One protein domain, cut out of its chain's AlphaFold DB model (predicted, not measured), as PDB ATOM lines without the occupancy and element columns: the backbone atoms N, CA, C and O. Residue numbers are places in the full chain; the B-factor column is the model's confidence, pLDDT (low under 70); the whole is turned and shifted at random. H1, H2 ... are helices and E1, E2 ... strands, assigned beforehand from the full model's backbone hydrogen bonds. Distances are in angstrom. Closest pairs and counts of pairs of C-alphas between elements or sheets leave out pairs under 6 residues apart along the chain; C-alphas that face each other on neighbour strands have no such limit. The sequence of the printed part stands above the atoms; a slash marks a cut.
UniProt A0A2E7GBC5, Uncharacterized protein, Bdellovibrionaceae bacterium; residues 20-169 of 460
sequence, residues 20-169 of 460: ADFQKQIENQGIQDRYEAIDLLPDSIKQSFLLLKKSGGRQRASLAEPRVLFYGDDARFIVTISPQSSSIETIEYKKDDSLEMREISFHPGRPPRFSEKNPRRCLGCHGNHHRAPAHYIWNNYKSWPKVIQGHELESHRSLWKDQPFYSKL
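AT A GLANCE: This is residues 20 to 169 of the 460 residues of an uncharacterized protein of Bdellovibrionaceae bacterium (UniProt A0A2E7GBC5). A single twisted sheet of seven strands forms a wall, with three short helices, H1, H2 and H3, on one face and one short helix, H4, on the opposite face. Long stretches with no named element run from H4 to the edge strand E7 and on from E7 to the last printed residue; in the second, residues 154 to 162 stick out. The 150 printed residues hold four named helices and seven named strands, along the chain H1 H2 H3 E1 E2 E3 E4 E5 E6 H4 E7. The sheet's order is E6 E5 E4 E3 E2 E1 E7, all antiparallel, and the class is mixed, helices and strands, with 66 residues in named elements, under half. The whole is compact, with a radius of gyration of the C-alphas of 15.3 A and spans of 46 by 39 by 26 A.

IN THESE COORDINATES: The longest strand, E5, is residues 99 to 107, 26.6 A, from C-alpha 99 at (-51.199, -23.198, -39.057). E4 is residues 87 to 93, 20.2 A; E3 is 77 to 81, 13.7 A; E2 is 67 to 71, 13.2 A; E6 is 110 to 114, 12.2 A. E1 is residues 49 to 52 and E7 is 147 to 150, ending at C-alpha 150 at (-40.541, -7.555, -26.838). H1 is residues 20 to 28, 11.9 A, from C-alpha 20 at (-39.931, -31.716, -36.551); H2 is 34 to 39, H3 is 43 to 47 and H4 is 120 to 126.

HOW THE PARTS SIT: E1 to E6 form a meander, each strand the antiparallel neighbour of the one before. In the hairpin E4 and E5, N 90 and O 102 are 2.8 A apart, within hydrogen-bond range; so are N 80 and O 89 of E4 and E3, 2.8 A, N 70 and O 79 of E3 and E2, 2.8 A, N 50 and O 69 of E2 and E1, 2.8 A, N 105 and O 113 of E6 and E5, 2.9 A, and N 148 and O 51 of E7 and E1, 2.9 A. H2 is over E4, along the strands at 12 degrees on the local plane; their closest C-alphas, Arg 34 and Ser 87, are 6.8 A apart. H1, on the same face, is only just over none of the strands, with 2 C-alphas on E5. H3, also on that face, is only just over E2, with 3 C-alphas on it; the closest, Ile 45 and Tyr 71, are 5.1 A apart. H4, on the opposite face, is over E5, slantwise at 48 degrees on the local plane; their closest C-alphas, Met 101 and Cys 122, are 7.0 A apart. H1, H2 and H3 have each O i to N i+4 pair within hydrogen-bond range; H4 has 2 of 3.

THE WHOLE: The C-alphas farthest apart, His 130 and Ser 158, are 47.3 A apart. The printed part has no cut. The links E1 to E2 and H4 to E7 are long. The mean pLDDT of the printed part is 83.9; residues 129 to 132, 137 to 145 and 149 to 169 are under 70.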
ATOM      1  N   ALA A  20     -40.523 -30.398 -36.354       97.06
ATOM      2  CA  ALA A  20     -39.931 -31.716 -36.551       97.06
ATOM      3  C   ALA A  20     -38.448 -31.704 -36.168       97.06
ATOM      4  O   ALA A  20     -37.987 -32.622 -35.485       97.06
ATOM      5  N   ASP A  21     -37.726 -30.638 -36.521       96.94
ATOM      6  CA  ASP A  21     -36.357 -30.407 -36.063       96.94
ATOM      7  C   ASP A  21     -36.292 -30.339 -34.535       96.94
ATOM      8  O   ASP A  21     -35.454 -30.999 -33.911       96.94
ATOM      9  N   PHE A  22     -37.209 -29.587 -33.918       97.94
ATOM     10  CA  PHE A  22     -37.239 -29.429 -32.470       97.94
ATOM     11  C   PHE A  22     -37.546 -30.737 -31.733       97.94
ATOM     12  O   PHE A  22     -36.826 -31.110 -30.805       97.94
ATOM     13  N   GLN A  23     -38.571 -31.468 -32.180       98.38
ATOM     14  CA  GLN A  23     -38.923 -32.784 -31.653       98.38
ATOM     15  C   GLN A  23     -37.744 -33.753 -31.771       98.38
ATOM     16  O   GLN A  23     -37.356 -34.370 -30.779       98.38
ATOM     17  N   LYS A  24     -37.130 -33.839 -32.956       98.19
ATOM     18  CA  LYS A  24     -36.003 -34.739 -33.212       98.19
ATOM     19  C   LYS A  24     -34.824 -34.454 -32.285       98.19
ATOM     20  O   LYS A  24     -34.169 -35.389 -31.830       98.19
ATOM     21  N   GLN A  25     -34.532 -33.188 -31.986       98.19
ATOM     22  CA  GLN A  25     -33.461 -32.852 -31.045       98.19
ATOM     23  C   GLN A  25     -33.786 -33.255 -29.606       98.19
ATOM     24  O   GLN A  25     -32.918 -33.817 -28.939       98.19
ATOM     25  N   ILE A  26     -35.018 -33.011 -29.149       98.31
ATOM     26  CA  ILE A  26     -35.486 -33.426 -27.818       98.31
ATOM     27  C   ILE A  26     -35.357 -34.947 -27.666       98.31
ATOM     28  O   ILE A  26     -34.809 -35.422 -26.672       98.31
ATOM     29  N   GLU A  27     -35.822 -35.703 -28.663       97.94
ATOM     30  CA  GLU A  27     -35.779 -37.168 -28.669       97.94
ATOM     31  C   GLU A  27     -34.339 -37.698 -28.713       97.94
ATOM     32  O   GLU A  27     -33.965 -38.521 -27.878       97.94
ATOM     33  N   ASN A  28     -33.506 -37.189 -29.628       98.06
ATOM     34  CA  ASN A  28     -32.120 -37.641 -29.787       98.06
ATOM     35  C   ASN A  28     -31.254 -37.384 -28.549       98.06
ATOM     36  O   ASN A  28     -30.323 -38.141 -28.286       98.06
ATOM     37  N   GLN A  29     -31.532 -36.307 -27.814       97.94
ATOM     38  CA  GLN A  29     -30.780 -35.941 -26.612       97.94
ATOM     39  C   GLN A  29     -31.418 -36.478 -25.323       97.94
ATOM     40  O   GLN A  29     -30.867 -36.273 -24.246       97.94
ATOM     41  N   GLY A  30     -32.554 -37.177 -25.417       97.12
ATOM     42  CA  GLY A  30     -33.242 -37.745 -24.259       97.12
ATOM     43  C   GLY A  30     -33.680 -36.690 -23.240       97.12
ATOM     44  O   GLY A  30     -33.706 -36.982 -22.045       97.12
ATOM     45  N   ILE A  31     -33.996 -35.475 -23.698       97.94
ATOM     46  CA  ILE A  31     -34.363 -34.349 -22.833       97.94
ATOM     47  C   ILE A  31     -35.676 -34.654 -22.115       97.94
ATOM     48  O   ILE A  31     -36.655 -35.053 -22.743       97.94
ATOM     49  N   GLN A  32     -35.713 -34.450 -20.797       97.25
ATOM     50  CA  GLN A  32     -36.898 -34.712 -19.963       97.25
ATOM     51  C   GLN A  32     -37.417 -33.468 -19.240       97.25
ATOM     52  O   GLN A  32     -38.471 -33.529 -18.600       97.25
ATOM     53  N   ASP A  33     -36.723 -32.338 -19.366       96.94
ATOM     54  CA  ASP A  33     -37.142 -31.062 -18.807       96.94
ATOM     55  C   ASP A  33     -37.447 -30.030 -19.900       96.94
ATOM     56  O   ASP A  33     -36.813 -29.962 -20.953       96.94
ATOM     57  N   ARG A  34     -38.454 -29.193 -19.636       97.12
ATOM     58  CA  ARG A  34     -38.888 -28.174 -20.595       97.12
ATOM     59  C   ARG A  34     -37.864 -27.057 -20.772       97.12
ATOM     60  O   ARG A  34     -37.806 -26.488 -21.852       97.12
ATOM     61  N   TYR A  35     -37.099 -26.701 -19.743       96.62
ATOM     62  CA  TYR A  35     -36.102 -25.636 -19.843       96.62
ATOM     63  C   TYR A  35     -34.889 -26.119 -20.629       96.62
ATOM     64  O   TYR A  35     -34.443 -25.416 -21.530       96.62
ATOM     65  N   GLU A  36     -34.459 -27.357 -20.393       97.12
ATOM     66  CA  GLU A  36     -33.453 -28.017 -21.232       97.12
ATOM     67  C   GLU A  36     -33.901 -28.094 -22.700       97.12
ATOM     68  O   GLU A  36     -33.108 -27.851 -23.605       97.12
ATOM     69  N   ALA A  37     -35.188 -28.358 -22.959       98.06
ATOM     70  CA  ALA A  37     -35.715 -28.324 -24.320       98.06
ATOM     71  C   ALA A  37     -35.625 -26.913 -24.924       98.06
ATOM     72  O   ALA A  37     -35.223 -26.772 -26.071       98.06
ATOM     73  N   ILE A  38     -35.933 -25.850 -24.174       97.88
ATOM     74  CA  ILE A  38     -35.758 -24.471 -24.665       97.88
ATOM     75  C   ILE A  38     -34.292 -24.168 -25.015       97.88
ATOM     76  O   ILE A  38     -34.045 -23.460 -25.992       97.88
ATOM     77  N   ASP A  39     -33.320 -24.736 -24.297       97.12
ATOM     78  CA  ASP A  39     -31.895 -24.535 -24.591       97.12
ATOM     79  C   ASP A  39     -31.472 -25.109 -25.960       97.12
ATOM     80  O   ASP A  39     -30.510 -24.608 -26.557       97.12
ATOM     81  N   LEU A  40     -32.224 -26.086 -26.491       97.56
ATOM     82  CA  LEU A  40     -32.027 -26.663 -27.829       97.56
ATOM     83  C   LEU A  40     -32.472 -25.750 -28.974       97.56
ATOM     84  O   LEU A  40     -32.099 -25.983 -30.123       97.56
ATOM     85  N   LEU A  41     -33.276 -24.721 -28.697       96.94
ATOM     86  CA  LEU A  41     -33.691 -23.793 -29.743       96.94
ATOM     87  C   LEU A  41     -32.462 -23.077 -30.335       96.94
ATOM     88  O   LEU A  41     -31.546 -22.705 -29.587       96.94
ATOM     89  N   PRO A  42     -32.435 -22.835 -31.659       95.62
ATOM     90  CA  PRO A  42     -31.415 -22.014 -32.292       95.62
ATOM     91  C   PRO A  42     -31.319 -20.633 -31.648       95.62
ATOM     92  O   PRO A  42     -32.316 -20.071 -31.186       95.62
ATOM     93  N   ASP A  43     -30.124 -20.049 -31.667       93.50
ATOM     94  CA  ASP A  43     -29.909 -18.721 -31.091       93.50
ATOM     95  C   ASP A  43     -30.764 -17.640 -31.770       93.50
ATOM     96  O   ASP A  43     -31.227 -16.737 -31.077       93.50
ATOM     97  N   SER A  44     -31.057 -17.772 -33.071       92.94
ATOM     98  CA  SER A  44     -31.978 -16.874 -33.790       92.94
ATOM     99  C   SER A  44     -33.385 -16.860 -33.182       92.94
ATOM    100  O   SER A  44     -33.994 -15.804 -33.060       92.94
ATOM    101  N   ILE A  45     -33.879 -18.006 -32.702       95.25
ATOM    102  CA  ILE A  45     -35.178 -18.102 -32.020       95.25
ATOM    103  C   ILE A  45     -35.071 -17.649 -30.556       95.25
ATOM    104  O   ILE A  45     -35.937 -16.936 -30.057       95.25
ATOM    105  N   LYS A  46     -34.007 -18.034 -29.837       94.69
ATOM    106  CA  LYS A  46     -33.855 -17.696 -28.406       94.69
ATOM    107  C   LYS A  46     -33.668 -16.200 -28.155       94.69
ATOM    108  O   LYS A  46     -34.037 -15.711 -27.087       94.69
ATOM    109  N   GLN A  47     -33.064 -15.481 -29.101       94.00
ATOM    110  CA  GLN A  47     -32.818 -14.041 -28.986       94.00
ATOM    111  C   GLN A  47     -34.064 -13.194 -29.281       94.00
ATOM    112  O   GLN A  47     -34.149 -12.058 -28.811       94.00
ATOM    113  N   SER A  48     -35.041 -13.768 -29.980       93.62
ATOM    114  CA  SER A  48     -36.277 -13.121 -30.405       93.62
ATOM    115  C   SER A  48     -37.434 -13.611 -29.539       93.62
ATOM    116  O   SER A  48     -38.008 -14.676 -29.762       93.62
ATOM    117  N   PHE A  49     -37.761 -12.846 -28.490       95.31
ATOM    118  CA  PHE A  49     -38.806 -13.236 -27.543       95.31
ATOM    119  C   PHE A  49     -39.703 -12.086 -27.073       95.31
ATOM    120  O   PHE A  49     -39.322 -10.910 -27.083       95.31
ATOM    121  N   LEU A  50     -40.910 -12.452 -26.633       94.38
ATOM    122  CA  LEU A  50     -41.886 -11.591 -25.967       94.38
ATOM    123  C   LEU A  50     -42.225 -12.134 -24.581       94.38
ATOM    124  O   LEU A  50     -42.274 -13.346 -24.362       94.38
ATOM    125  N   LEU A  51     -42.540 -11.223 -23.662       95.31
ATOM    126  CA  LEU A  51     -43.003 -11.546 -22.315       95.31
ATOM    127  C   LEU A  51     -44.439 -11.076 -22.111       95.31
ATOM    128  O   LEU A  51     -44.751  -9.892 -22.270       95.31
ATOM    129  N   LEU A  52     -45.301 -11.989 -21.671       92.88
ATOM    130  CA  LEU A  52     -46.684 -11.691 -21.313       92.88
ATOM    131  C   LEU A  52     -46.852 -11.667 -19.797       92.88
ATOM    132  O   LEU A  52     -46.609 -12.678 -19.143       92.88
ATOM    133  N   LYS A  53     -47.370 -10.558 -19.246       93.62
ATOM    134  CA  LYS A  53     -47.779 -10.488 -17.821       93.62
ATOM    135  C   LYS A  53     -49.111 -11.170 -17.542       93.62
ATOM    136  O   LYS A  53     -49.446 -11.397 -16.389       93.62
ATOM    137  N   LYS A  54     -49.935 -11.390 -18.569       91.62
ATOM    138  CA  LYS A  54     -51.272 -11.981 -18.436       91.62
ATOM    139  C   LYS A  54     -51.629 -12.691 -19.734       91.62
ATOM    140  O   LYS A  54     -51.575 -12.089 -20.802       91.62
ATOM    141  N   SER A  55     -52.013 -13.958 -19.627       90.00
ATOM    142  CA  SER A  55     -52.392 -14.821 -20.749       90.00
ATOM    143  C   SER A  55     -53.831 -15.288 -20.548       90.00
ATOM    144  O   SER A  55     -54.201 -15.658 -19.436       90.00
ATOM    145  N   GLY A  56     -54.644 -15.230 -21.607       85.81
ATOM    146  CA  GLY A  56     -55.988 -15.825 -21.630       85.81
ATOM    147  C   GLY A  56     -55.995 -17.289 -22.085       85.81
ATOM    148  O   GLY A  56     -57.051 -17.907 -22.113       85.81
ATOM    149  N   GLY A  57     -54.833 -17.828 -22.470       86.44
ATOM    150  CA  GLY A  57     -54.680 -19.212 -22.908       86.44
ATOM    151  C   GLY A  57     -54.440 -20.188 -21.755       86.44
ATOM    152  O   GLY A  57     -54.490 -19.833 -20.577       86.44
ATOM    153  N   ARG A  58     -54.123 -21.438 -22.107       88.12
ATOM    154  CA  ARG A  58     -53.875 -22.520 -21.139       88.12
ATOM    155  C   ARG A  58     -52.599 -22.315 -20.335       88.12
ATOM    156  O   ARG A  58     -52.596 -22.525 -19.123       88.12
ATOM    157  N   GLN A  59     -51.528 -21.871 -20.987       93.25
ATOM    158  CA  GLN A  59     -50.356 -21.365 -20.286       93.25
ATOM    159  C   GLN A  59     -50.698 -20.023 -19.629       93.25
ATOM    160  O   GLN A  59     -50.713 -18.973 -20.283       93.25
ATOM    161  N   ARG A  60     -50.996 -20.075 -18.326       93.81
ATOM    162  CA  ARG A  60     -51.216 -18.899 -17.481       93.81
ATOM    163  C   ARG A  60     -49.949 -18.047 -17.399       93.81
ATOM    164  O   ARG A  60     -48.843 -18.529 -17.635       93.81
ATOM    165  N   ALA A  61     -50.131 -16.769 -17.097       95.44
ATOM    166  CA  ALA A  61     -49.039 -15.822 -16.936       95.44
ATOM    167  C   ALA A  61     -49.397 -14.796 -15.865       95.44
ATOM    168  O   ALA A  61     -50.561 -14.393 -15.763       95.44
ATOM    169  N   SER A  62     -48.393 -14.364 -15.114       94.12
ATOM    170  CA  SER A  62     -48.478 -13.252 -14.171       94.12
ATOM    171  C   SER A  62     -47.282 -12.314 -14.360       94.12
ATOM    172  O   SER A  62     -46.375 -12.598 -15.141       94.12
ATOM    173  N   LEU A  63     -47.254 -11.184 -13.650       92.44
ATOM    174  CA  LEU A  63     -46.082 -10.305 -13.659       92.44
ATOM    175  C   LEU A  63     -44.846 -10.977 -13.028       92.44
ATOM    176  O   LEU A  63     -43.738 -10.769 -13.510       92.44
ATOM    177  N   ALA A  64     -45.040 -11.776 -11.973       94.44
ATOM    178  CA  ALA A  64     -43.965 -12.508 -11.298       94.44
ATOM    179  C   ALA A  64     -43.520 -13.755 -12.083       94.44
ATOM    180  O   ALA A  64     -42.372 -14.176 -11.997       94.44
ATOM    181  N   GLU A  65     -44.433 -14.325 -12.868       95.88
ATOM    182  CA  GLU A  65     -44.231 -15.540 -13.654       95.88
ATOM    183  C   GLU A  65     -44.727 -15.307 -15.090       95.88
ATOM    184  O   GLU A  65     -45.810 -15.782 -15.464       95.88
ATOM    185  N   PRO A  66     -43.988 -14.515 -15.890       96.25
ATOM    186  CA  PRO A  66     -44.416 -14.171 -17.235       96.25
ATOM    187  C   PRO A  66     -44.368 -15.395 -18.150       96.25
ATOM    188  O   PRO A  66     -43.480 -16.241 -18.047       96.25
ATOM    189  N   ARG A  67     -45.310 -15.464 -19.095       96.12
ATOM    190  CA  ARG A  67     -45.225 -16.416 -20.210       96.12
ATOM    191  C   ARG A  67     -44.258 -15.856 -21.243       96.12
ATOM    192  O   ARG A  67     -44.369 -14.686 -21.608       96.12
ATOM    193  N   VAL A  68     -43.345 -16.694 -21.713       96.75
ATOM    194  CA  VAL A  68     -42.348 -16.345 -22.726       96.75
ATOM    195  C   VAL A  68     -42.789 -16.915 -24.066       96.75
ATOM    196  O   VAL A  68     -43.221 -18.066 -24.135       96.75
ATOM    197  N   LEU A  69     -42.702 -16.106 -25.116       96.44
ATOM    198  CA  LEU A  69     -42.913 -16.514 -26.500       96.44
ATOM    199  C   LEU A  69     -41.620 -16.270 -27.262       96.44
ATOM    200  O   LEU A  69     -41.261 -15.117 -27.459       96.44
ATOM    201  N   PHE A  70     -40.951 -17.332 -27.677       96.69
ATOM    202  CA  PHE A  70     -39.826 -17.304 -28.603       96.69
ATOM    203  C   PHE A  70     -40.346 -17.412 -30.033       96.69
ATOM    204  O   PHE A  70     -41.330 -18.114 -30.273       96.69
ATOM    205  N   TYR A  71     -39.704 -16.741 -30.979       94.31
ATOM    206  CA  TYR A  71     -40.080 -16.787 -32.389       94.31
ATOM    207  C   TYR A  71     -38.841 -16.657 -33.272       94.31
ATOM    208  O   TYR A  71     -37.895 -15.972 -32.906       94.31
ATOM    209  N   GLY A  72     -38.828 -17.342 -34.416       86.94
ATOM    210  CA  GLY A  72     -37.759 -17.177 -35.408       86.94
ATOM    211  C   GLY A  72     -37.794 -15.806 -36.083       86.94
ATOM    212  O   GLY A  72     -38.780 -15.079 -35.966       86.94
ATOM    213  N   ASP A  73     -36.746 -15.479 -36.840       86.69
ATOM    214  CA  ASP A  73     -36.639 -14.208 -37.577       86.69
ATOM    215  C   ASP A  73     -37.791 -13.998 -38.577       86.69
ATOM    216  O   ASP A  73     -38.193 -12.872 -38.857       86.69
ATOM    217  N   ASP A  74     -38.356 -15.093 -39.088       88.81
ATOM    218  CA  ASP A  74     -39.520 -15.107 -39.978       88.81
ATOM    219  C   ASP A  74     -40.854 -15.317 -39.239       88.81
ATOM    220  O   ASP A  74     -41.909 -15.390 -39.867       88.81
ATOM    221  N   ALA A  75     -40.809 -15.449 -37.909       89.75
ATOM    222  CA  ALA A  75     -41.921 -15.802 -37.031       89.75
ATOM    223  C   ALA A  75     -42.715 -17.049 -37.473       89.75
ATOM    224  O   ALA A  75     -43.857 -17.237 -37.040       89.75
ATOM    225  N   ARG A  76     -42.127 -17.923 -38.306       92.38
ATOM    226  CA  ARG A  76     -42.809 -19.122 -38.804       92.38
ATOM    227  C   ARG A  76     -42.902 -20.199 -37.751       92.38
ATOM    228  O   ARG A  76     -43.905 -20.895 -37.718       92.38
ATOM    229  N   PHE A  77     -41.898 -20.315 -36.892       95.69
ATOM    230  CA  PHE A  77     -41.911 -21.225 -35.758       95.69
ATOM    231  C   PHE A  77     -41.870 -20.433 -34.454       95.69
ATOM    232  O   PHE A  77     -40.948 -19.653 -34.199       95.69
ATOM    233  N   ILE A  78     -42.905 -20.619 -33.641       95.81
ATOM    234  CA  ILE A  78     -43.114 -19.939 -32.368       95.81
ATOM    235  C   ILE A  78     -43.158 -20.996 -31.273       95.81
ATOM    236  O   ILE A  78     -43.882 -21.988 -31.378       95.81
ATOM    237  N   VAL A  79     -42.428 -20.758 -30.190       97.50
ATOM    238  CA  VAL A  79     -42.353 -21.647 -29.031       97.50
ATOM    239  C   VAL A  79     -42.721 -20.871 -27.788       97.50
ATOM    240  O   VAL A  79     -42.217 -19.779 -27.550       97.50
ATOM    241  N   THR A  80     -43.602 -21.423 -26.966       97.12
ATOM    242  CA  THR A  80     -44.109 -20.720 -25.795       97.12
ATOM    243  C   THR A  80     -44.019 -21.579 -24.543       97.12
ATOM    244  O   THR A  80     -44.334 -22.775 -24.541       97.12
ATOM    245  N   ILE A  81     -43.583 -20.950 -23.457       97.56
ATOM    246  CA  ILE A  81     -43.394 -21.581 -22.155       97.56
ATOM    247  C   ILE A  81     -43.923 -20.663 -21.058       97.56
ATOM    248  O   ILE A  81     -43.813 -19.438 -21.126       97.56
ATOM    249  N   SER A  82     -44.486 -21.264 -20.015       96.56
ATOM    250  CA  SER A  82     -44.852 -20.569 -18.785       96.56
ATOM    251  C   SER A  82     -44.225 -21.276 -17.582       96.56
ATOM    252  O   SER A  82     -44.207 -22.512 -17.560       96.56
ATOM    253  N   PRO A  83     -43.764 -20.536 -16.554       94.00
ATOM    254  CA  PRO A  83     -43.297 -21.126 -15.301       94.00
ATOM    255  C   PRO A  83     -44.340 -22.057 -14.670       94.00
ATOM    256  O   PRO A  83     -43.989 -23.112 -14.144       94.00
ATOM    257  N   GLN A  84     -45.621 -21.704 -14.807       92.56
ATOM    258  CA  GLN A  84     -46.761 -22.409 -14.218       92.56
ATOM    259  C   GLN A  84     -47.211 -23.638 -15.025       92.56
ATOM    260  O   GLN A  84     -48.126 -24.345 -14.608       92.56
ATOM    261  N   SER A  85     -46.619 -23.891 -16.196       94.94
ATOM    262  CA  SER A  85     -46.977 -25.016 -17.063       94.94
ATOM    263  C   SER A  85     -45.859 -26.049 -17.107       94.94
ATOM    264  O   SER A  85     -44.690 -25.697 -17.200       94.94
ATOM    265  N   SER A  86     -46.210 -27.334 -17.110       96.50
ATOM    266  CA  SER A  86     -45.271 -28.433 -17.371       96.50
ATOM    267  C   SER A  86     -45.140 -28.757 -18.866       96.50
ATOM    268  O   SER A  86     -44.703 -29.844 -19.231       96.50
ATOM    269  N   SER A  87     -45.576 -27.851 -19.741       97.62
ATOM    270  CA  SER A  87     -45.633 -28.079 -21.183       97.62
ATOM    271  C   SER A  87     -45.084 -26.902 -21.974       97.62
ATOM    272  O   SER A  87     -45.108 -25.762 -21.503       97.62
ATOM    273  N   ILE A  88     -44.632 -27.193 -23.188       98.00
ATOM    274  CA  ILE A  88     -44.291 -26.219 -24.222       98.00
ATOM    275  C   ILE A  88     -45.416 -26.239 -25.257       98.00
ATOM    276  O   ILE A  88     -45.790 -27.312 -25.722       98.00
ATOM    277  N   GLU A  89     -45.944 -25.076 -25.634       97.19
ATOM    278  CA  GLU A  89     -46.861 -24.956 -26.775       97.19
ATOM    279  C   GLU A  89     -46.087 -24.370 -27.960       97.19
ATOM    280  O   GLU A  89     -45.358 -23.390 -27.797       97.19
ATOM    281  N   THR A  90     -46.258 -24.956 -29.138       97.06
ATOM    282  CA  THR A  90     -45.624 -24.536 -30.393       97.06
ATOM    283  C   THR A  90     -46.683 -24.151 -31.416       97.06
ATOM    284  O   THR A  90     -47.777 -24.726 -31.426       97.06
ATOM    285  N   ILE A  91     -46.357 -23.177 -32.259       95.38
ATOM    286  CA  ILE A  91     -47.162 -22.747 -33.402       95.38
ATOM    287  C   ILE A  91     -46.224 -22.681 -34.603       95.38
ATOM    288  O   ILE A  91     -45.160 -22.073 -34.511       95.38
ATOM    289  N   GLU A  92     -46.617 -23.293 -35.714       95.19
ATOM    290  CA  GLU A  92     -45.834 -23.321 -36.942       95.19
ATOM    291  C   GLU A  92     -46.672 -22.904 -38.159       95.19
ATOM    292  O   GLU A  92     -47.764 -23.429 -38.373       95.19
ATOM    293  N   TYR A  93     -46.133 -21.996 -38.974       91.94
ATOM    294  CA  TYR A  93     -46.645 -21.649 -40.296       91.94
ATOM    295  C   TYR A  93     -46.021 -22.530 -41.375       91.94
ATOM    296  O   TYR A  93     -44.828 -22.428 -41.713       91.94
ATOM    297  N   LYS A  94     -46.863 -23.358 -41.985       92.94
ATOM    298  CA  LYS A  94     -46.493 -24.154 -43.148       92.94
ATOM    299  C   LYS A  94     -46.431 -23.285 -44.403       92.94
ATOM    300  O   LYS A  94     -46.831 -22.128 -44.420       92.94
ATOM    301  N   LYS A  95     -45.842 -23.844 -45.461       89.81
ATOM    302  CA  LYS A  95     -45.637 -23.135 -46.736       89.81
ATOM    303  C   LYS A  95     -46.942 -22.842 -47.484       89.81
ATOM    304  O   LYS A  95     -46.936 -22.011 -48.377       89.81
ATOM    305  N   ASP A  96     -48.010 -23.560 -47.156       90.19
ATOM    306  CA  ASP A  96     -49.362 -23.380 -47.689       90.19
ATOM    307  C   ASP A  96     -50.213 -22.440 -46.815       90.19
ATOM    308  O   ASP A  96     -51.438 -22.501 -46.858       90.19
ATOM    309  N   ASP A  97     -49.560 -21.622 -45.980       84.12
ATOM    310  CA  ASP A  97     -50.160 -20.724 -44.986       84.12
ATOM    311  C   ASP A  97     -51.034 -21.421 -43.930       84.12
ATOM    312  O   ASP A  97     -51.699 -20.764 -43.124       84.12
ATOM    313  N   SER A  98     -51.012 -22.759 -43.872       90.00
ATOM    314  CA  SER A  98     -51.692 -23.492 -42.813       90.00
ATOM    315  C   SER A  98     -50.940 -23.365 -41.490       90.00
ATOM    316  O   SER A  98     -49.706 -23.341 -41.424       90.00
ATOM    317  N   LEU A  99     -51.716 -23.281 -40.411       92.25
ATOM    318  CA  LEU A  99     -51.199 -23.198 -39.057       92.25
ATOM    319  C   LEU A  99     -51.254 -24.567 -38.384       92.25
ATOM    320  O   LEU A  99     -52.308 -25.210 -38.313       92.25
ATOM    321  N   GLU A 100     -50.121 -24.992 -37.839       95.31
ATOM    322  CA  GLU A 100     -50.023 -26.196 -37.026       95.31
ATOM    323  C   GLU A 100     -49.636 -25.850 -35.593       95.31
ATOM    324  O   GLU A 100     -48.632 -25.199 -35.331       95.31
ATOM    325  N   MET A 101     -50.440 -26.314 -34.639       95.44
ATOM    326  CA  MET A 101     -50.145 -26.199 -33.214       95.44
ATOM    327  C   MET A 101     -49.820 -27.558 -32.642       95.44
ATOM    328  O   MET A 101     -50.518 -28.535 -32.920       95.44
ATOM    329  N   ARG A 102     -48.820 -27.616 -31.771       97.38
ATOM    330  CA  ARG A 102     -48.503 -28.824 -31.007       97.38
ATOM    331  C   ARG A 102     -48.111 -28.469 -29.591       97.38
ATOM    332  O   ARG A 102     -47.609 -27.380 -29.329       97.38
ATOM    333  N   GLU A 103     -48.336 -29.397 -28.679       97.50
ATOM    334  CA  GLU A 103     -47.880 -29.285 -27.302       97.50
ATOM    335  C   GLU A 103     -46.912 -30.422 -26.983       97.50
ATOM    336  O   GLU A 103     -47.140 -31.570 -27.366       97.50
ATOM    337  N   ILE A 104     -45.861 -30.090 -26.241       98.31
ATOM    338  CA  ILE A 104     -44.899 -31.034 -25.688       98.31
ATOM    339  C   ILE A 104     -45.087 -31.030 -24.174       98.31
ATOM    340  O   ILE A 104     -44.828 -30.022 -23.517       98.31
ATOM    341  N   SER A 105     -45.583 -32.128 -23.611       98.12
ATOM    342  CA  SER A 105     -45.815 -32.260 -22.172       98.12
ATOM    343  C   SER A 105     -44.655 -33.002 -21.509       98.12
ATOM    344  O   SER A 105     -44.295 -34.101 -21.931       98.12
ATOM    345  N   PHE A 106     -44.109 -32.425 -20.438       97.88
ATOM    346  CA  PHE A 106     -43.014 -32.994 -19.657       97.88
ATOM    347  C   PHE A 106     -43.541 -33.469 -18.301       97.88
ATOM    348  O   PHE A 106     -44.279 -32.752 -17.617       97.88
ATOM    349  N   HIS A 107     -43.173 -34.688 -17.911       96.94
ATOM    350  CA  HIS A 107     -43.527 -35.276 -16.622       96.94
ATOM    351  C   HIS A 107     -42.273 -35.882 -15.984       96.94
ATOM    352  O   HIS A 107     -41.557 -36.603 -16.677       96.94
ATOM    353  N   PRO A 108     -42.015 -35.653 -14.682       94.50
ATOM    354  CA  PRO A 108     -40.835 -36.198 -14.017       94.50
ATOM    355  C   PRO A 108     -40.708 -37.715 -14.198       94.50
ATOM    356  O   PRO A 108     -41.671 -38.454 -13.973       94.50
ATOM    357  N   GLY A 109     -39.524 -38.168 -14.617       94.88
ATOM    358  CA  GLY A 109     -39.212 -39.587 -14.817       94.88
ATOM    359  C   GLY A 109     -39.928 -40.245 -16.000       94.88
ATOM    360  O   GLY A 109     -39.991 -41.473 -16.062       94.88
ATOM    361  N   ARG A 110     -40.510 -39.468 -16.922       97.00
ATOM    362  CA  ARG A 110     -41.148 -39.983 -18.140       97.00
ATOM    363  C   ARG A 110     -40.604 -39.258 -19.372       97.00
ATOM    364  O   ARG A 110     -40.359 -38.055 -19.293       97.00
ATOM    365  N   PRO A 111     -40.482 -39.948 -20.520       97.56
ATOM    366  CA  PRO A 111     -40.181 -39.286 -21.783       97.56
ATOM    367  C   PRO A 111     -41.211 -38.188 -22.103       97.56
ATOM    368  O   PRO A 111     -42.393 -38.350 -21.754       97.56
ATOM    369  N   PRO A 112     -40.803 -37.096 -22.778       98.12
ATOM    370  CA  PRO A 112     -41.727 -36.074 -23.251       98.12
ATOM    371  C   PRO A 112     -42.833 -36.675 -24.118       98.12
ATOM    372  O   PRO A 112     -42.616 -37.618 -24.878       98.12
ATOM    373  N   ARG A 113     -44.040 -36.117 -24.008       98.44
ATOM    374  CA  ARG A 113     -45.182 -36.500 -24.841       98.44
ATOM    375  C   ARG A 113     -45.480 -35.403 -25.845       98.44
ATOM    376  O   ARG A 113     -45.862 -34.303 -25.453       98.44
ATOM    377  N   PHE A 114     -45.367 -35.734 -27.121       98.31
ATOM    378  CA  PHE A 114     -45.717 -34.853 -28.227       98.31
ATOM    379  C   PHE A 114     -47.187 -35.051 -28.585       98.31
ATOM    380  O   PHE A 114     -47.651 -36.181 -28.742       98.31
ATOM    381  N   SER A 115     -47.950 -33.966 -28.678       97.75
ATOM    382  CA  SER A 115     -49.329 -34.051 -29.145       97.75
ATOM    383  C   SER A 115     -49.391 -34.262 -30.653       97.75
ATOM    384  O   SER A 115     -48.518 -33.818 -31.403       97.75
ATOM    385  N   GLU A 116     -50.516 -34.809 -31.108       96.62
ATOM    386  CA  GLU A 116     -50.935 -34.675 -32.501       96.62
ATOM    387  C   GLU A 116     -51.024 -33.205 -32.928       96.62
ATOM    388  O   GLU A 116     -51.109 -32.298 -32.084       96.62
ATOM    389  N   LYS A 117     -51.013 -32.974 -34.246       95.69
ATOM    390  CA  LYS A 117     -51.218 -31.637 -34.809       95.69
ATOM    391  C   LYS A 117     -52.590 -31.099 -34.419       95.69
ATOM    392  O   LYS A 117     -53.581 -31.826 -34.433       95.69
ATOM    393  N   ASN A 118     -52.639 -29.808 -34.120       94.31
ATOM    394  CA  ASN A 118     -53.851 -29.064 -33.800       94.31
ATOM    395  C   ASN A 118     -54.690 -29.742 -32.700       94.31
ATOM    396  O   ASN A 118     -55.861 -30.064 -32.915       94.31
ATOM    397  N   PRO A 119     -54.121 -29.971 -31.500       93.81
ATOM    398  CA  PRO A 119     -54.842 -30.662 -30.442       93.81
ATOM    399  C   PRO A 119     -56.099 -29.868 -30.059       93.81
ATOM    400  O   PRO A 119     -56.078 -28.636 -29.994       93.81
ATOM    401  N   ARG A 120     -57.198 -30.575 -29.745       91.81
ATOM    402  CA  ARG A 120     -58.530 -29.982 -29.487       91.81
ATOM    403  C   ARG A 120     -58.497 -28.811 -28.500       91.81
ATOM    404  O   ARG A 120     -59.227 -27.839 -28.652       91.81
ATOM    405  N   ARG A 121     -57.616 -28.892 -27.503       90.25
ATOM    406  CA  ARG A 121     -57.383 -27.844 -26.503       90.25
ATOM    407  C   ARG A 121     -56.883 -26.513 -27.070       90.25
ATOM    408  O   ARG A 121     -57.263 -25.478 -26.542       90.25
ATOM    409  N   CYS A 122     -56.042 -26.541 -28.098       90.12
ATOM    410  CA  CYS A 122     -55.533 -25.342 -28.760       90.12
ATOM    411  C   CYS A 122     -56.583 -24.807 -29.734       90.12
ATOM    412  O   CYS A 122     -56.855 -23.609 -29.756       90.12
ATOM    413  N   LEU A 123     -57.256 -25.713 -30.454       90.56
ATOM    414  CA  LEU A 123     -58.361 -25.366 -31.345       90.56
ATOM    415  C   LEU A 123     -59.560 -24.756 -30.623       90.56
ATOM    416  O   LEU A 123     -60.324 -24.071 -31.271       90.56
ATOM    417  N   GLY A 124     -59.738 -24.965 -29.316       88.06
ATOM    418  CA  GLY A 124     -60.806 -24.295 -28.565       88.06
ATOM    419  C   GLY A 124     -60.692 -22.769 -28.577       88.06
ATOM    420  O   GLY A 124     -61.699 -22.083 -28.445       88.06
ATOM    421  N   CYS A 125     -59.478 -22.245 -28.750       85.38
ATOM    422  CA  CYS A 125     -59.250 -20.816 -28.892       85.38
ATOM    423  C   CYS A 125     -58.903 -20.465 -30.347       85.38
ATOM    424  O   CYS A 125     -59.499 -19.558 -30.902       85.38
ATOM    425  N   HIS A 126     -57.994 -21.211 -30.979       87.75
ATOM    426  CA  HIS A 126     -57.435 -20.926 -32.308       87.75
ATOM    427  C   HIS A 126     -58.273 -21.447 -33.481       87.75
ATOM    428  O   HIS A 126     -57.751 -21.638 -34.573       87.75
ATOM    429  N   GLY A 127     -59.540 -21.788 -33.283       84.00
ATOM    430  CA  GLY A 127     -60.299 -22.491 -34.306       84.00
ATOM    431  C   GLY A 127     -61.680 -22.906 -33.850       84.00
ATOM    432  O   GLY A 127     -62.105 -22.691 -32.722       84.00
ATOM    433  N   ASN A 128     -62.385 -23.574 -34.748       74.75
ATOM    434  CA  ASN A 128     -63.446 -24.473 -34.347       74.75
ATOM    435  C   ASN A 128     -63.003 -25.854 -34.806       74.75
ATOM    436  O   ASN A 128     -62.901 -26.079 -36.010       74.75
ATOM    437  N   HIS A 129     -62.809 -26.764 -33.847       61.94
ATOM    438  CA  HIS A 129     -62.528 -28.192 -34.033       61.94
ATOM    439  C   HIS A 129     -63.320 -28.911 -35.144       61.94
ATOM    440  O   HIS A 129     -62.900 -29.983 -35.570       61.94
ATOM    441  N   HIS A 130     -64.428 -28.340 -35.625       57.97
ATOM    442  CA  HIS A 130     -65.270 -28.920 -36.664       57.97
ATOM    443  C   HIS A 130     -65.469 -28.071 -37.927       57.97
ATOM    444  O   HIS A 130     -66.101 -28.569 -38.855       57.97
ATOM    445  N   ARG A 131     -65.029 -26.804 -37.991       59.88
ATOM    446  CA  ARG A 131     -65.461 -25.903 -39.088       59.88
ATOM    447  C   ARG A 131     -64.450 -24.882 -39.589       59.88
ATOM    448  O   ARG A 131     -64.609 -24.424 -40.713       59.88
ATOM    449  N   ALA A 132     -63.452 -24.508 -38.794       66.62
ATOM    450  CA  ALA A 132     -62.497 -23.480 -39.195       66.62
ATOM    451  C   ALA A 132     -61.070 -24.006 -39.026       66.62
ATOM    452  O   ALA A 132     -60.786 -24.605 -37.981       66.62
ATOM    453  N   PRO A 133     -60.183 -23.787 -40.015       80.06
ATOM    454  CA  PRO A 133     -58.773 -24.097 -39.857       80.06
ATOM    455  C   PRO A 133     -58.205 -23.344 -38.651       80.06
ATOM    456  O   PRO A 133     -58.757 -22.339 -38.183       80.06
ATOM    457  N   ALA A 134     -57.104 -23.875 -38.130       85.38
ATOM    458  CA  ALA A 134     -56.369 -23.206 -37.079       85.38
ATOM    459  C   ALA A 134     -55.969 -21.801 -37.563       85.38
ATOM    460  O   ALA A 134     -55.481 -21.641 -38.680       85.38
ATOM    461  N   HIS A 135     -56.218 -20.788 -36.745       81.06
ATOM    462  CA  HIS A 135     -55.948 -19.390 -37.053       81.06
ATOM    463  C   HIS A 135     -55.393 -18.670 -35.824       81.06
ATOM    464  O   HIS A 135     -55.502 -19.124 -34.677       81.06
ATOM    465  N   TYR A 136     -54.794 -17.508 -36.059       76.25
ATOM    466  CA  TYR A 136     -54.445 -16.604 -34.975       76.25
ATOM    467  C   TYR A 136     -55.709 -16.017 -34.403       76.25
ATOM    468  O   TYR A 136     -56.529 -15.444 -35.106       76.25
ATOM    469  N   ILE A 137     -55.821 -16.101 -33.092       69.94
ATOM    470  CA  ILE A 137     -56.886 -15.411 -32.384       69.94
ATOM    471  C   ILE A 137     -56.587 -13.900 -32.373       69.94
ATOM    472  O   ILE A 137     -57.489 -13.096 -32.163       69.94
ATOM    473  N   TRP A 138     -55.315 -13.496 -32.504       66.31
ATOM    474  CA  TRP A 138     -54.864 -12.139 -32.178       66.31
ATOM    475  C   TRP A 138     -54.187 -11.486 -33.394       66.31
ATOM    476  O   TRP A 138     -53.410 -12.125 -34.099       66.31
ATOM    477  N   ASN A 139     -54.438 -10.189 -33.587       60.69
ATOM    478  CA  ASN A 139     -53.637  -9.336 -34.471       60.69
ATOM    479  C   ASN A 139     -52.268  -9.033 -33.821       60.69
ATOM    480  O   ASN A 139     -52.125  -9.216 -32.612       60.69
ATOM    481  N   ASN A 140     -51.285  -8.610 -34.634       62.78
ATOM    482  CA  ASN A 140     -49.879  -8.278 -34.309       62.78
ATOM    483  C   ASN A 140     -49.470  -8.431 -32.825       62.78
ATOM    484  O   ASN A 140     -49.855  -7.631 -31.976       62.78
ATOM    485  N   TYR A 141     -48.592  -9.395 -32.535       62.69
ATOM    486  CA  TYR A 141     -48.090  -9.692 -31.189       62.69
ATOM    487  C   TYR A 141     -47.575  -8.473 -30.397       62.69
ATOM    488  O   TYR A 141     -47.688  -8.441 -29.172       62.69
ATOM    489  N   LYS A 142     -47.028  -7.455 -31.076       65.00
ATOM    490  CA  LYS A 142     -46.475  -6.252 -30.431       65.00
ATOM    491  C   LYS A 142     -47.549  -5.311 -29.879       65.00
ATOM    492  O   LYS A 142     -47.271  -4.583 -28.932       65.00
ATOM    493  N   SER A 143     -48.764  -5.314 -30.428       66.38
ATOM    494  CA  SER A 143     -49.837  -4.405 -29.994       66.38
ATOM    495  C   SER A 143     -50.659  -4.949 -28.823       66.38
ATOM    496  O   SER A 143     -51.675  -4.366 -28.445       66.38
ATOM    497  N   TRP A 144     -50.244  -6.065 -28.217       68.62
ATOM    498  CA  TRP A 144     -51.008  -6.681 -27.145       68.62
ATOM    499  C   TRP A 144     -50.918  -5.865 -25.847       68.62
ATOM    500  O   TRP A 144     -49.825  -5.708 -25.297       68.62
ATOM    501  N   PRO A 145     -52.054  -5.470 -25.236       58.44
ATOM    502  CA  PRO A 145     -52.079  -4.649 -24.014       58.44
ATOM    503  C   PRO A 145     -51.449  -5.338 -22.783       58.44
ATOM    504  O   PRO A 145     -51.285  -4.745 -21.713       58.44
ATOM    505  N   LYS A 146     -51.110  -6.626 -22.913       75.75
ATOM    506  CA  LYS A 146     -50.560  -7.491 -21.862       75.75
ATOM    507  C   LYS A 146     -49.111  -7.920 -22.135       75.75
ATOM    508  O   LYS A 146     -48.574  -8.710 -21.358       75.75
ATOM    509  N   VAL A 147     -48.476  -7.403 -23.188       75.56
ATOM    510  CA  VAL A 147     -47.029  -7.540 -23.390       75.56
ATOM    511  C   VAL A 147     -46.315  -6.564 -22.461       75.56
ATOM    512  O   VAL A 147     -46.695  -5.402 -22.347       75.56
ATOM    513  N   ILE A 148     -45.315  -7.060 -21.737       70.75
ATOM    514  CA  ILE A 148     -44.448  -6.222 -20.894       70.75
ATOM    515  C   ILE A 148     -43.267  -5.720 -21.722       70.75
ATOM    516  O   ILE A 148     -42.834  -4.584 -21.561       70.75
ATOM    517  N   GLN A 149     -42.734  -6.587 -22.586       65.50
ATOM    518  CA  GLN A 149     -41.540  -6.330 -23.374       65.50
ATOM    519  C   GLN A 149     -41.481  -7.279 -24.574       65.50
ATOM    520  O   GLN A 149     -41.822  -8.458 -24.448       65.50
ATOM    521  N   GLY A 150     -41.012  -6.764 -25.709       56.53
ATOM    522  CA  GLY A 150     -40.541  -7.555 -26.838       56.53
ATOM    523  C   GLY A 150     -39.128  -7.137 -27.198       56.53
ATOM    524  O   GLY A 150     -38.834  -5.942 -27.194       56.53
ATOM    525  N   HIS A 151     -38.240  -8.098 -27.436       51.16
ATOM    526  CA  HIS A 151     -36.881  -7.785 -27.855       51.16
ATOM    527  C   HIS A 151     -36.841  -7.668 -29.381       51.16
ATOM    528  O   HIS A 151     -36.862  -8.666 -30.087       51.16
ATOM    529  N   GLU A 152     -36.778  -6.434 -29.871       39.72
ATOM    530  CA  GLU A 152     -36.248  -6.101 -31.190       39.72
ATOM    531  C   GLU A 152     -35.285  -4.929 -30.932       39.72
ATOM    532  O   GLU A 152     -35.709  -3.796 -30.747       39.72
ATOM    533  N   LEU A 153     -34.001  -5.269 -30.767       41.09
ATOM    534  CA  LEU A 153     -32.830  -4.392 -30.587       41.09
ATOM    535  C   LEU A 153     -32.795  -3.411 -29.374       41.09
ATOM    536  O   LEU A 153     -33.560  -2.466 -29.238       41.09
ATOM    537  N   GLU A 154     -31.779  -3.647 -28.528       35.16
ATOM    538  CA  GLU A 154     -31.016  -2.685 -27.700       35.16
ATOM    539  C   GLU A 154     -31.730  -1.869 -26.601       35.16
ATOM    540  O   GLU A 154     -32.155  -0.744 -26.831       35.16
ATOM    541  N   SER A 155     -31.733  -2.363 -25.344       36.66
ATOM    542  CA  SER A 155     -31.358  -1.540 -24.149       36.66
ATOM    543  C   SER A 155     -31.576  -2.171 -22.758       36.66
ATOM    544  O   SER A 155     -31.055  -1.645 -21.781       36.66
ATOM    545  N   HIS A 156     -32.257  -3.310 -22.589       37.41
ATOM    546  CA  HIS A 156     -32.745  -3.707 -21.245       37.41
ATOM    547  C   HIS A 156     -32.140  -4.985 -20.630       37.41
ATOM    548  O   HIS A 156     -32.740  -5.624 -19.766       37.41
ATOM    549  N   ARG A 157     -30.903  -5.342 -21.003       41.53
ATOM    550  CA  ARG A 157     -30.197  -6.538 -20.490       41.53
ATOM    551  C   ARG A 157     -29.796  -6.461 -19.001       41.53
ATOM    552  O   ARG A 157     -29.297  -7.446 -18.458       41.53
ATOM    553  N   SER A 158     -29.944  -5.306 -18.346       40.84
ATOM    554  CA  SER A 158     -29.525  -5.072 -16.953       40.84
ATOM    555  C   SER A 158     -30.607  -5.352 -15.906       40.84
ATOM    556  O   SER A 158     -30.253  -5.658 -14.776       40.84
ATOM    557  N   LEU A 159     -31.897  -5.308 -16.262       36.88
ATOM    558  CA  LEU A 159     -33.005  -5.391 -15.294       36.88
ATOM    559  C   LEU A 159     -33.347  -6.818 -14.827       36.88
ATOM    560  O   LEU A 159     -34.076  -6.979 -13.855       36.88
ATOM    561  N   TRP A 160     -32.835  -7.851 -15.502       43.41
ATOM    562  CA  TRP A 160     -33.357  -9.219 -15.362       43.41
ATOM    563  C   TRP A 160     -32.318 -10.270 -14.960       43.41
ATOM    564  O   TRP A 160     -32.670 -11.433 -14.786       43.41
ATOM    565  N   LYS A 161     -31.052  -9.877 -14.755       43.53
ATOM    566  CA  LYS A 161     -29.999 -10.797 -14.276       43.53
ATOM    567  C   LYS A 161     -30.268 -11.343 -12.868       43.53
ATOM    568  O   LYS A 161     -29.736 -12.395 -12.537       43.53
ATOM    569  N   ASP A 162     -31.129 -10.673 -12.102       39.56
ATOM    570  CA  ASP A 162     -31.386 -10.982 -10.691       39.56
ATOM    571  C   ASP A 162     -32.747 -11.665 -10.450       39.56
ATOM    572  O   ASP A 162     -33.143 -11.877  -9.305       39.56
ATOM    573  N   GLN A 163     -33.494 -12.019 -11.504       41.94
ATOM    574  CA  GLN A 163     -34.796 -12.682 -11.366       41.94
ATOM    575  C   GLN A 163     -34.642 -14.220 -11.383       41.94
ATOM    576  O   GLN A 163     -34.112 -14.757 -12.360       41.94
ATOM    577  N   PRO A 164     -35.148 -14.957 -10.367       46.22
ATOM    578  CA  PRO A 164     -34.939 -16.406 -10.211       46.22
ATOM    579  C   PRO A 164     -35.422 -17.286 -11.371       46.22
ATOM    580  O   PRO A 164     -35.040 -18.449 -11.471       46.22
ATOM    581  N   PHE A 165     -36.309 -16.769 -12.219       40.56
ATOM    582  CA  PHE A 165     -36.771 -17.469 -13.415       40.56
ATOM    583  C   PHE A 165     -35.744 -17.397 -14.555       40.56
ATOM    584  O   PHE A 165     -35.489 -18.400 -15.214       40.56
ATOM    585  N   TYR A 166     -35.100 -16.244 -14.753       48.81
ATOM    586  CA  TYR A 166     -34.108 -16.064 -15.818       48.81
ATOM    587  C   TYR A 166     -32.800 -16.786 -15.527       48.81
ATOM    588  O   TYR A 166     -32.138 -17.219 -16.461       48.81
ATOM    589  N   SER A 167     -32.445 -16.968 -14.253       52.19
ATOM    590  CA  SER A 167     -31.287 -17.786 -13.881       52.19
ATOM    591  C   SER A 167     -31.455 -19.267 -14.242       52.19
ATOM    592  O   SER A 167     -30.451 -19.967 -14.345       52.19
ATOM    593  N   LYS A 168     -32.696 -19.731 -14.463       48.34
ATOM    594  CA  LYS A 168     -33.006 -21.091 -14.934       48.34
ATOM    595  C   LYS A 168     -32.973 -21.232 -16.458       48.34
ATOM    596  O   LYS A 168     -32.938 -22.352 -16.945       48.34
ATOM    597  N   LEU A 169     -32.987 -20.125 -17.206       45.28
ATOM    598  CA  LEU A 169     -32.763 -20.124 -18.652       45.28
ATOM    599  C   LEU A 169     -31.251 -19.976 -18.876       45.28
ATOM    600  O   LEU A 169     -30.687 -18.889 -18.711       45.28
TER     601      LEU A 169